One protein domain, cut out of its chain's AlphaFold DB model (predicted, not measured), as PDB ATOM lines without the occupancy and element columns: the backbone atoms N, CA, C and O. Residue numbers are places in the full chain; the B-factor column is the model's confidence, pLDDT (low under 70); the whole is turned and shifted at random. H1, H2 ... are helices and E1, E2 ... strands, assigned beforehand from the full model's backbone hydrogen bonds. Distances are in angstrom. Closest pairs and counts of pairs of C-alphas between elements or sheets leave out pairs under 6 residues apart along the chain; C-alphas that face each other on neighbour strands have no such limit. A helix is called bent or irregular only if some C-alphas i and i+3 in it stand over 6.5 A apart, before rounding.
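Overview. This is residues 294 to 336 and 367 to 399 of the 399 residues of an uncharacterized protein of Emmonsia crescens UAMH 3008 (UniProt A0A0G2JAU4). A small closed barrel of four strands, two of them long and sharply bent, has helix H1 packed on its outside over E3. H2 sticks out from the body with residues 367 to 373. The 76 printed residues hold E1, E2, H1, H2, E3 and E4 in that order; round the antiparallel ring run E1, E2, E3, E4 and back to E1. The class is mixed, helices and strands, and the whole is compact, with a radius of gyration of the C-alphas of 12.2 A and spans of 34 by 32 by 22 A.

Arrangement. In the barrel, E1, residues 295 to 307, and E2, residues 310 to 322, form an antiparallel hairpin at 161 degrees, with N 301 and O 316 2.9 A apart. E1 bends by 102 degrees at residue 298, and E2 by 121 degrees at residue 319. E3, residues 376 to 381, is antiparallel to E2, with N 380 and O 321 2.8 A apart. E3 and E4, residues 386 to 391, form a hairpin at 147 degrees, with N 377 and O 390 2.8 A apart. E4 and E1 are antiparallel neighbours, with N 304 and O 389 2.8 A apart. H1, residues 324 to 330, lies outside the barrel, over E3, at a height over the sheet of 8.7 A; its closest C-alpha pair with E3 is Ala 324 and Pro 378, 5.3 A. H2, residues 367 to 371, is not on the barrel. Each O i to N i+4 pair of H1 is within hydrogen-bond range; H2 has 0 of 1, but 2 of 2 O i to N i+3 pairs.

Along the chain. E1 measures 25.7 A from C-alpha 295 at (282.319, 369.715, 393.572), E2 22.0 A, H1 10.0 A, H2 6.9 A, E3 14.1 A, and E4 15.5 A, ending at C-alpha 391 at (289.259, 378.239, 403.070).

Size, cuts and confidence. The C-alphas farthest apart, Asp 367 and Asn 385, are 36.0 A apart. Residues 337 to 366 are not printed; C-alphas 336 and 367 are 25.6 A apart across this cut. Of the links printed whole, none is long. Residues 309 to 310 and 335 to 336 have pLDDT under 70.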
ATOM      1  N   THR A 294     282.506 365.484 395.685       86.06
ATOM      2  CA  THR A 294     283.201 366.116 394.568       86.06
ATOM      3  C   THR A 294     282.386 367.300 394.047       86.06
ATOM      4  O   THR A 294     281.246 367.135 393.607       86.06
ATOM      5  N   HIS A 295     282.965 368.500 394.073       89.25
ATOM      6  CA  HIS A 295     282.319 369.715 393.572       89.25
ATOM      7  C   HIS A 295     283.292 370.567 392.767       89.25
ATOM      8  O   HIS A 295     284.423 370.791 393.188       89.25
ATOM      9  N   ILE A 296     282.829 371.131 391.650       92.88
ATOM     10  CA  ILE A 296     283.538 372.234 390.997       92.88
ATOM     11  C   ILE A 296     282.937 373.531 391.525       92.88
ATOM     12  O   ILE A 296     281.737 373.776 391.393       92.88
ATOM     13  N   ARG A 297     283.770 374.349 392.159       93.94
ATOM     14  CA  ARG A 297     283.392 375.628 392.762       93.94
ATOM     15  C   ARG A 297     284.326 376.729 392.290       93.94
ATOM     16  O   ARG A 297     285.291 376.479 391.570       93.94
ATOM     17  N   HIS A 298     284.042 377.956 392.687       95.00
ATOM     18  CA  HIS A 298     284.957 379.069 392.521       95.00
ATOM     19  C   HIS A 298     285.570 379.413 393.881       95.00
ATOM     20  O   HIS A 298     284.845 379.570 394.856       95.00
ATOM     21  N   CYS A 299     286.894 379.538 393.968       91.06
ATOM     22  CA  CYS A 299     287.567 380.042 395.165       91.06
ATOM     23  C   CYS A 299     288.185 381.397 394.845       91.06
ATOM     24  O   CYS A 299     288.966 381.518 393.894       91.06
ATOM     25  N   ARG A 300     287.831 382.411 395.636       86.38
ATOM     26  CA  ARG A 300     288.352 383.773 395.504       86.38
ATOM     27  C   ARG A 300     288.814 384.232 396.878       86.38
ATOM     28  O   ARG A 300     287.969 384.390 397.747       86.38
ATOM     29  N   LYS A 301     290.125 384.474 397.018       86.62
ATOM     30  CA  LYS A 301     290.891 384.887 398.214       86.62
ATOM     31  C   LYS A 301     291.877 383.812 398.647       86.62
ATOM     32  O   LYS A 301     292.949 383.784 398.063       86.62
ATOM     33  N   THR A 302     291.601 383.000 399.665       83.50
ATOM     34  CA  THR A 302     292.671 382.333 400.415       83.50
ATOM     35  C   THR A 302     292.781 380.844 400.122       83.50
ATOM     36  O   THR A 302     291.824 380.082 400.263       83.50
ATOM     37  N   ALA A 303     293.998 380.421 399.797       86.62
ATOM     38  CA  ALA A 303     294.387 379.025 399.725       86.62
ATOM     39  C   ALA A 303     295.697 378.790 400.479       86.62
ATOM     40  O   ALA A 303     296.484 379.715 400.689       86.62
ATOM     41  N   PHE A 304     295.940 377.547 400.870       85.25
ATOM     42  CA  PHE A 304     297.126 377.144 401.607       85.25
ATOM     43  C   PHE A 304     297.780 375.940 400.941       85.25
ATOM     44  O   PHE A 304     297.103 375.028 400.469       85.25
ATOM     45  N   PHE A 305     299.103 375.899 400.932       82.44
ATOM     46  CA  PHE A 305     299.857 374.688 400.621       82.44
ATOM     47  C   PHE A 305     300.965 374.504 401.651       82.44
ATOM     48  O   PHE A 305     301.272 375.417 402.415       82.44
ATOM     49  N   ILE A 306     301.535 373.304 401.717       75.56
ATOM     50  CA  ILE A 306     302.576 372.997 402.696       75.56
ATOM     51  C   ILE A 306     303.925 373.004 402.005       75.56
ATOM     52  O   ILE A 306     304.191 372.169 401.143       75.56
ATOM     53  N   GLU A 307     304.804 373.892 402.454       72.56
ATOM     54  CA  GLU A 307     306.190 373.950 402.018       72.56
ATOM     55  C   GLU A 307     307.102 373.669 403.210       72.56
ATOM     56  O   GLU A 307     307.007 374.311 404.251       72.56
ATOM     57  N   ARG A 308     307.968 372.652 403.108       70.38
ATOM     58  CA  ARG A 308     308.902 372.265 404.190       70.38
ATOM     59  C   ARG A 308     308.229 372.102 405.572       70.38
ATOM     60  O   ARG A 308     308.853 372.353 406.599       70.38
ATOM     61  N   ARG A 309     306.982 371.602 405.598       67.88
ATOM     62  CA  ARG A 309     306.109 371.434 406.790       67.88
ATOM     63  C   ARG A 309     305.569 372.726 407.411       67.88
ATOM     64  O   ARG A 309     305.027 372.678 408.514       67.88
ATOM     65  N   VAL A 310     305.679 373.843 406.711       69.69
ATOM     66  CA  VAL A 310     305.099 375.125 407.099       69.69
ATOM     67  C   VAL A 310     303.917 375.410 406.168       69.69
ATOM     68  O   VAL A 310     304.050 375.215 404.956       69.69
ATOM     69  N   PRO A 311     302.747 375.807 406.695       72.62
ATOM     70  CA  PRO A 311     301.640 376.228 405.852       72.62
ATOM     71  C   PRO A 311     301.951 377.601 405.249       72.62
ATOM     72  O   PRO A 311     302.238 378.553 405.970       72.62
ATOM     73  N   VAL A 312     301.885 377.699 403.926       79.25
ATOM     74  CA  VAL A 312     302.087 378.933 403.164       79.25
ATOM     75  C   VAL A 312     300.740 379.389 402.622       79.25
ATOM     76  O   VAL A 312     300.048 378.635 401.936       79.25
ATOM     77  N   ARG A 313     300.361 380.630 402.944       83.62
ATOM     78  CA  ARG A 313     299.131 381.271 402.466       83.62
ATOM     79  C   ARG A 313     299.354 381.869 401.078       83.62
ATOM     80  O   ARG A 313     300.327 382.583 400.858       83.62
ATOM     81  N   VAL A 314     298.414 381.644 400.168       84.31
ATOM     82  CA  VAL A 314     298.417 382.180 398.801       84.31
ATOM     83  C   VAL A 314     297.067 382.809 398.492       84.31
ATOM     84  O   VAL A 314     296.025 382.324 398.936       84.31
ATOM     85  N   LYS A 315     297.090 383.892 397.710       90.69
ATOM     86  CA  LYS A 315     295.877 384.475 397.143       90.69
ATOM     87  C   LYS A 315     295.553 383.830 395.799       90.69
ATOM     88  O   LYS A 315     296.401 383.831 394.911       90.69
ATOM     89  N   ILE A 316     294.337 383.321 395.636       88.06
ATOM     90  CA  ILE A 316     293.886 382.699 394.389       88.06
ATOM     91  C   ILE A 316     292.517 383.217 393.947       88.06
ATOM     92  O   ILE A 316     291.680 383.606 394.761       88.06
ATOM     93  N   ASP A 317     292.307 383.193 392.634       93.75
ATOM     94  CA  ASP A 317     291.040 383.484 391.963       93.75
ATOM     95  C   ASP A 317     290.904 382.460 390.831       93.75
ATOM     96  O   ASP A 317     291.493 382.625 389.755       93.75
ATOM     97  N   SER A 318     290.271 381.324 391.130       93.06
ATOM     98  CA  SER A 318     290.244 380.152 390.251       93.06
ATOM     99  C   SER A 318     288.969 379.339 390.436       93.06
ATOM    100  O   SER A 318     288.470 379.179 391.550       93.06
ATOM    101  N   ARG A 319     288.526 378.689 389.353       94.94
ATOM    102  CA  ARG A 319     287.696 377.485 389.469       94.94
ATOM    103  C   ARG A 319     288.516 376.387 390.145       94.94
ATOM    104  O   ARG A 319     289.683 376.182 389.792       94.94
ATOM    105  N   VAL A 320     287.928 375.729 391.130       94.31
ATOM    106  CA  VAL A 320     288.578 374.712 391.952       94.31
ATOM    107  C   VAL A 320     287.754 373.433 391.944       94.31
ATOM    108  O   VAL A 320     286.532 373.474 392.084       94.31
ATOM    109  N   GLY A 321     288.425 372.299 391.765       93.56
ATOM    110  CA  GLY A 321     287.851 370.980 392.006       93.56
ATOM    111  C   GLY A 321     288.065 370.613 393.467       93.56
ATOM    112  O   GLY A 321     289.200 370.378 393.878       93.56
ATOM    113  N   ILE A 322     286.997 370.610 394.257       92.25
ATOM    114  CA  ILE A 322     287.010 370.160 395.648       92.25
ATOM    115  C   ILE A 322     286.793 368.655 395.624       92.25
ATOM    116  O   ILE A 322     285.711 368.194 395.267       92.25
ATOM    117  N   ASP A 323     287.838 367.913 395.973       88.50
ATOM    118  CA  ASP A 323     287.798 366.462 396.097       88.50
ATOM    119  C   ASP A 323     288.910 366.007 397.047       88.50
ATOM    120  O   ASP A 323     290.098 365.993 396.709       88.50
ATOM    121  N   ALA A 324     288.520 365.651 398.270       84.44
ATOM    122  CA  ALA A 324     289.464 365.215 399.290       84.44
ATOM    123  C   ALA A 324     290.099 363.856 398.976       84.44
ATOM    124  O   ALA A 324     291.212 363.578 399.429       84.44
ATOM    125  N   THR A 325     289.404 362.993 398.241       82.88
ATOM    126  CA  THR A 325     289.902 361.665 397.878       82.88
ATOM    127  C   THR A 325     290.977 361.803 396.815       82.88
ATOM    128  O   THR A 325     292.118 361.408 397.059       82.88
ATOM    129  N   PHE A 326     290.661 362.492 395.720       83.38
ATOM    130  CA  PHE A 326     291.603 362.764 394.640       83.38
ATOM    131  C   PHE A 326     292.830 363.548 395.127       83.38
ATOM    132  O   PHE A 326     293.964 363.223 394.783       83.38
ATOM    133  N   PHE A 327     292.640 364.541 396.004       85.69
ATOM    134  CA  PHE A 327     293.757 365.282 396.593       85.69
ATOM    135  C   PHE A 327     294.740 364.369 397.339       85.69
ATOM    136  O   PHE A 327     295.954 364.535 397.204       85.69
ATOM    137  N   ARG A 328     294.230 363.423 398.142       81.19
ATOM    138  CA  ARG A 328     295.051 362.495 398.938       81.19
ATOM    139  C   ARG A 328     295.747 361.456 398.068       81.19
ATOM    140  O   ARG A 328     296.897 361.132 398.344       81.19
ATOM    141  N   GLU A 329     295.075 360.982 397.023       82.06
ATOM    142  CA  GLU A 329     295.652 360.074 396.031       82.06
ATOM    143  C   GLU A 329     296.838 360.722 395.307       82.06
ATOM    144  O   GLU A 329     297.915 360.134 395.215       82.06
ATOM    145  N   MET A 330     296.678 361.977 394.887       80.81
ATOM    146  CA  MET A 330     297.718 362.722 394.173       80.81
ATOM    147  C   MET A 330     298.832 363.238 395.093       80.81
ATOM    148  O   MET A 330     299.956 363.459 394.642       80.81
ATOM    149  N   ASN A 331     298.552 363.406 396.390       76.00
ATOM    150  CA  ASN A 331     299.510 363.904 397.377       76.00
ATOM    151  C   ASN A 331     299.614 362.966 398.601       76.00
ATOM    152  O   ASN A 331     299.295 363.375 399.722       76.00
ATOM    153  N   PRO A 332     300.127 361.728 398.442       72.25
ATOM    154  CA  PRO A 332     300.138 360.722 399.513       72.25
ATOM    155  C   PRO A 332     301.038 361.100 400.701       72.25
ATOM    156  O   PRO A 332     300.829 360.644 401.823       72.25
ATOM    157  N   ASN A 333     302.026 361.971 400.476       72.00
ATOM    158  CA  ASN A 333     302.929 362.489 401.510       72.00
ATOM    159  C   ASN A 333     302.497 363.857 402.067       72.00
ATOM    160  O   ASN A 333     303.266 364.484 402.802       72.00
ATOM    161  N   TYR A 334     301.303 364.348 401.719       71.06
ATOM    162  CA  TYR A 334     300.810 365.624 402.224       71.06
ATOM    163  C   TYR A 334     300.536 365.529 403.725       71.06
ATOM    164  O   TYR A 334     299.617 364.853 404.189       71.06
ATOM    165  N   LEU A 335     301.359 366.224 404.505       67.12
ATOM    166  CA  LEU A 335     301.223 366.300 405.951       67.12
ATOM    167  C   LEU A 335     300.683 367.674 406.307       67.12
ATOM    168  O   LEU A 335     301.438 368.647 406.302       67.12
ATOM    169  N   ARG A 336     299.402 367.740 406.676       61.69
ATOM    170  CA  ARG A 336     298.854 368.951 407.286       61.69
ATOM    171  C   ARG A 336     299.626 369.227 408.587       61.69
ATOM    172  O   ARG A 336     299.683 368.334 409.444       61.69
ATOM    173  N   ASP A 367     274.472 371.803 416.580       75.12
ATOM    174  CA  ASP A 367     275.262 373.022 416.366       75.12
ATOM    175  C   ASP A 367     276.721 372.875 416.823       75.12
ATOM    176  O   ASP A 367     277.628 373.387 416.162       75.12
ATOM    177  N   ASP A 368     276.953 372.118 417.898       73.31
ATOM    178  CA  ASP A 368     278.290 371.850 418.436       73.31
ATOM    179  C   ASP A 368     279.130 370.932 417.533       73.31
ATOM    180  O   ASP A 368     280.355 371.064 417.484       73.31
ATOM    181  N   ASP A 369     278.494 370.048 416.756       76.69
ATOM    182  CA  ASP A 369     279.199 369.176 415.812       76.69
ATOM    183  C   ASP A 369     279.782 369.999 414.657       76.69
ATOM    184  O   ASP A 369     280.920 369.768 414.227       76.69
ATOM    185  N   TYR A 370     279.054 371.027 414.203       76.94
ATOM    186  CA  TYR A 370     279.534 371.941 413.166       76.94
ATOM    187  C   TYR A 370     280.766 372.739 413.611       76.94
ATOM    188  O   TYR A 370     281.639 372.993 412.779       76.94
ATOM    189  N   LEU A 371     280.898 373.057 414.906       73.81
ATOM    190  CA  LEU A 371     282.068 373.765 415.449       73.81
ATOM    191  C   LEU A 371     283.373 372.972 415.284       73.81
ATOM    192  O   LEU A 371     284.457 373.551 415.267       73.81
ATOM    193  N   THR A 372     283.282 371.646 415.147       75.25
ATOM    194  CA  THR A 372     284.451 370.760 415.010       75.25
ATOM    195  C   THR A 372     284.891 370.529 413.562       75.25
ATOM    196  O   THR A 372     285.890 369.844 413.314       75.25
ATOM    197  N   CYS A 373     284.166 371.090 412.589       76.31
ATOM    198  CA  CYS A 373     284.461 370.902 411.175       76.31
ATOM    199  C   CYS A 373     285.806 371.525 410.770       76.31
ATOM    200  O   CYS A 373     286.269 372.522 411.324       76.31
ATOM    201  N   CYS A 374     286.445 370.945 409.750       76.75
ATOM    202  CA  CYS A 374     287.676 371.507 409.202       76.75
ATOM    203  C   CYS A 374     287.386 372.847 408.496       76.75
ATOM    204  O   CYS A 374     286.576 372.864 407.569       76.75
ATOM    205  N   PRO A 375     288.099 373.942 408.827       78.81
ATOM    206  CA  PRO A 375     287.879 375.249 408.195       78.81
ATOM    207  C   PRO A 375     288.427 375.326 406.759       78.81
ATOM    208  O   PRO A 375     288.214 376.316 406.057       78.81
ATOM    209  N   THR A 376     289.152 374.296 406.311       85.88
ATOM    210  CA  THR A 376     289.733 374.205 404.971       85.88
ATOM    211  C   THR A 376     289.346 372.914 404.260       85.88
ATOM    212  O   THR A 376     289.246 371.846 404.876       85.88
ATOM    213  N   LEU A 377     289.190 373.009 402.940       86.56
ATOM    214  CA  LEU A 377     288.881 371.902 402.045       86.56
ATOM    215  C   LEU A 377     290.035 371.644 401.071       86.56
ATOM    216  O   LEU A 377     290.438 372.558 400.351       86.56
ATOM    217  N   PRO A 378     290.568 370.416 401.010       87.56
ATOM    218  CA  PRO A 378     291.551 370.045 400.002       87.56
ATOM    219  C   PRO A 378     290.936 370.049 398.595       87.56
ATOM    220  O   PRO A 378     289.812 369.585 398.386       87.56
ATOM    221  N   GLY A 379     291.694 370.524 397.611       89.62
ATOM    222  CA  GLY A 379     291.293 370.450 396.214       89.62
ATOM    223  C   GLY A 379     292.360 370.929 395.235       89.62
ATOM    224  O   GLY A 379     293.519 371.160 395.584       89.62
ATOM    225  N   PHE A 380     291.950 371.068 393.979       92.75
ATOM    226  CA  PHE A 380     292.816 371.406 392.859       92.75
ATOM    227  C   PHE A 380     292.398 372.723 392.210       92.75
ATOM    228  O   PHE A 380     291.232 372.911 391.859       92.75
ATOM    229  N   SER A 381     293.348 373.636 392.021       93.62
ATOM    230  CA  SER A 381     293.132 374.864 391.262       93.62
ATOM    231  C   SER A 381     293.376 374.616 389.779       93.62
ATOM    232  O   SER A 381     294.486 374.282 389.375       93.62
ATOM    233  N   LEU A 382     292.349 374.857 388.960       90.75
ATOM    234  CA  LEU A 382     292.439 374.712 387.505       90.75
ATOM    235  C   LEU A 382     293.301 375.803 386.858       90.75
ATOM    236  O   LEU A 382     293.955 375.551 385.854       90.75
ATOM    237  N   LYS A 383     293.313 377.015 387.424       91.44
ATOM    238  CA  LYS A 383     294.107 378.134 386.901       91.44
ATOM    239  C   LYS A 383     295.586 377.996 387.246       91.44
ATOM    240  O   LYS A 383     296.436 378.234 386.398       91.44
ATOM    241  N   ASN A 384     295.885 377.638 388.493       87.12
ATOM    242  CA  ASN A 384     297.257 377.515 388.983       87.12
ATOM    243  C   ASN A 384     297.855 376.125 388.715       87.12
ATOM    244  O   ASN A 384     299.040 375.932 388.963       87.12
ATOM    245  N   ASN A 385     297.046 375.176 388.227       91.12
ATOM    246  CA  ASN A 385     297.432 373.793 387.956       91.12
ATOM    247  C   ASN A 385     298.127 373.125 389.161       91.12
ATOM    248  O   ASN A 385     299.153 372.460 389.021       91.12
ATOM    249  N   ALA A 386     297.599 373.367 390.363       89.06
ATOM    250  CA  ALA A 386     298.230 372.966 391.617       89.06
ATOM    251  C   ALA A 386     297.206 372.625 392.708       89.06
ATOM    252  O   ALA A 386     296.073 373.118 392.713       89.06
ATOM    253  N   PHE A 387     297.633 371.779 393.646       89.50
ATOM    254  CA  PHE A 387     296.845 371.343 394.795       89.50
ATOM    255  C   PHE A 387     296.976 372.314 395.969       89.50
ATOM    256  O   PHE A 387     298.083 372.705 396.342       89.50
ATOM    257  N   TYR A 388     295.844 372.646 396.587       89.06
ATOM    258  CA  TYR A 388     295.774 373.520 397.755       89.06
ATOM    259  C   TYR A 388     294.704 373.057 398.747       89.06
ATOM    260  O   TYR A 388     293.810 372.278 398.424       89.06
ATOM    261  N   GLU A 389     294.770 373.599 399.954       90.00
ATOM    262  CA  GLU A 389     293.650 373.662 400.880       90.00
ATOM    263  C   GLU A 389     292.970 375.029 400.767       90.00
ATOM    264  O   GLU A 389     293.593 376.061 401.002       90.00
ATOM    265  N   PHE A 390     291.693 375.048 400.403       87.94
ATOM    266  CA  PHE A 390     290.897 376.262 400.240       87.94
ATOM    267  C   PHE A 390     290.130 376.571 401.520       87.94
ATOM    268  O   PHE A 390     289.548 375.665 402.116       87.94
ATOM    269  N   ALA A 391     290.104 377.834 401.948       88.50
ATOM    270  CA  ALA A 391     289.259 378.239 403.070       88.50
ATOM    271  C   ALA A 391     287.781 378.035 402.704       88.50
ATOM    272  O   ALA A 391     287.336 378.506 401.659       88.50
ATOM    273  N   VAL A 392     287.018 377.340 403.552       87.06
ATOM    274  CA  VAL A 392     285.601 377.022 403.287       87.06
ATOM    275  C   VAL A 392     284.779 378.294 403.075       87.06
ATOM    276  O   VAL A 392     283.927 378.352 402.186       87.06
ATOM    277  N   GLU A 393     285.070 379.344 403.839       87.88
ATOM    278  CA  GLU A 393     284.438 380.660 403.729       87.88
ATOM    279  C   GLU A 393     284.594 381.277 402.324       87.88
ATOM    280  O   GLU A 393     283.626 381.798 401.771       87.88
ATOM    281  N   ASP A 394     285.750 381.090 401.683       89.62
ATOM    282  CA  ASP A 394     286.126 381.730 400.411       89.62
ATOM    283  C   ASP A 394     285.627 380.980 399.153       89.62
ATOM    284  O   ASP A 394     285.888 381.394 398.017       89.62
ATOM    285  N   ILE A 395     284.908 379.868 399.339       91.00
ATOM    286  CA  ILE A 395     284.359 379.039 398.258       91.00
ATOM    287  C   ILE A 395     282.945 379.504 397.899       91.00
ATOM    288  O   ILE A 395     282.075 379.596 398.760       91.00
ATOM    289  N   SER A 396     282.673 379.729 396.621       92.94
ATOM    290  CA  SER A 396     281.351 380.094 396.113       92.94
ATOM    291  C   SER A 396     280.939 379.223 394.932       92.94
ATOM    292  O   SER A 396     281.749 378.504 394.338       92.94
ATOM    293  N   ASP A 397     279.667 379.311 394.556       91.50
ATOM    294  CA  ASP A 397     279.206 378.781 393.278       91.50
ATOM    295  C   ASP A 397     279.957 379.446 392.113       91.50
ATOM    296  O   ASP A 397     280.481 380.562 392.230       91.50
ATOM    297  N   ILE A 398     280.057 378.721 390.999       89.12
ATOM    298  CA  ILE A 398     280.616 379.255 389.757       89.12
ATOM    299  C   ILE A 398     279.570 380.210 389.183       89.12
ATOM    300  O   ILE A 398     278.419 379.811 389.019       89.12
ATOM    301  N   LYS A 399     279.971 381.458 388.941       71.50
ATOM    302  CA  LYS A 399     279.129 382.461 388.284       71.50
ATOM    303  C   LYS A 399     279.122 382.288 386.777       71.50
ATOM    304  O   LYS A 399     280.185 381.888 386.242       71.50
TER     305      LYS A 399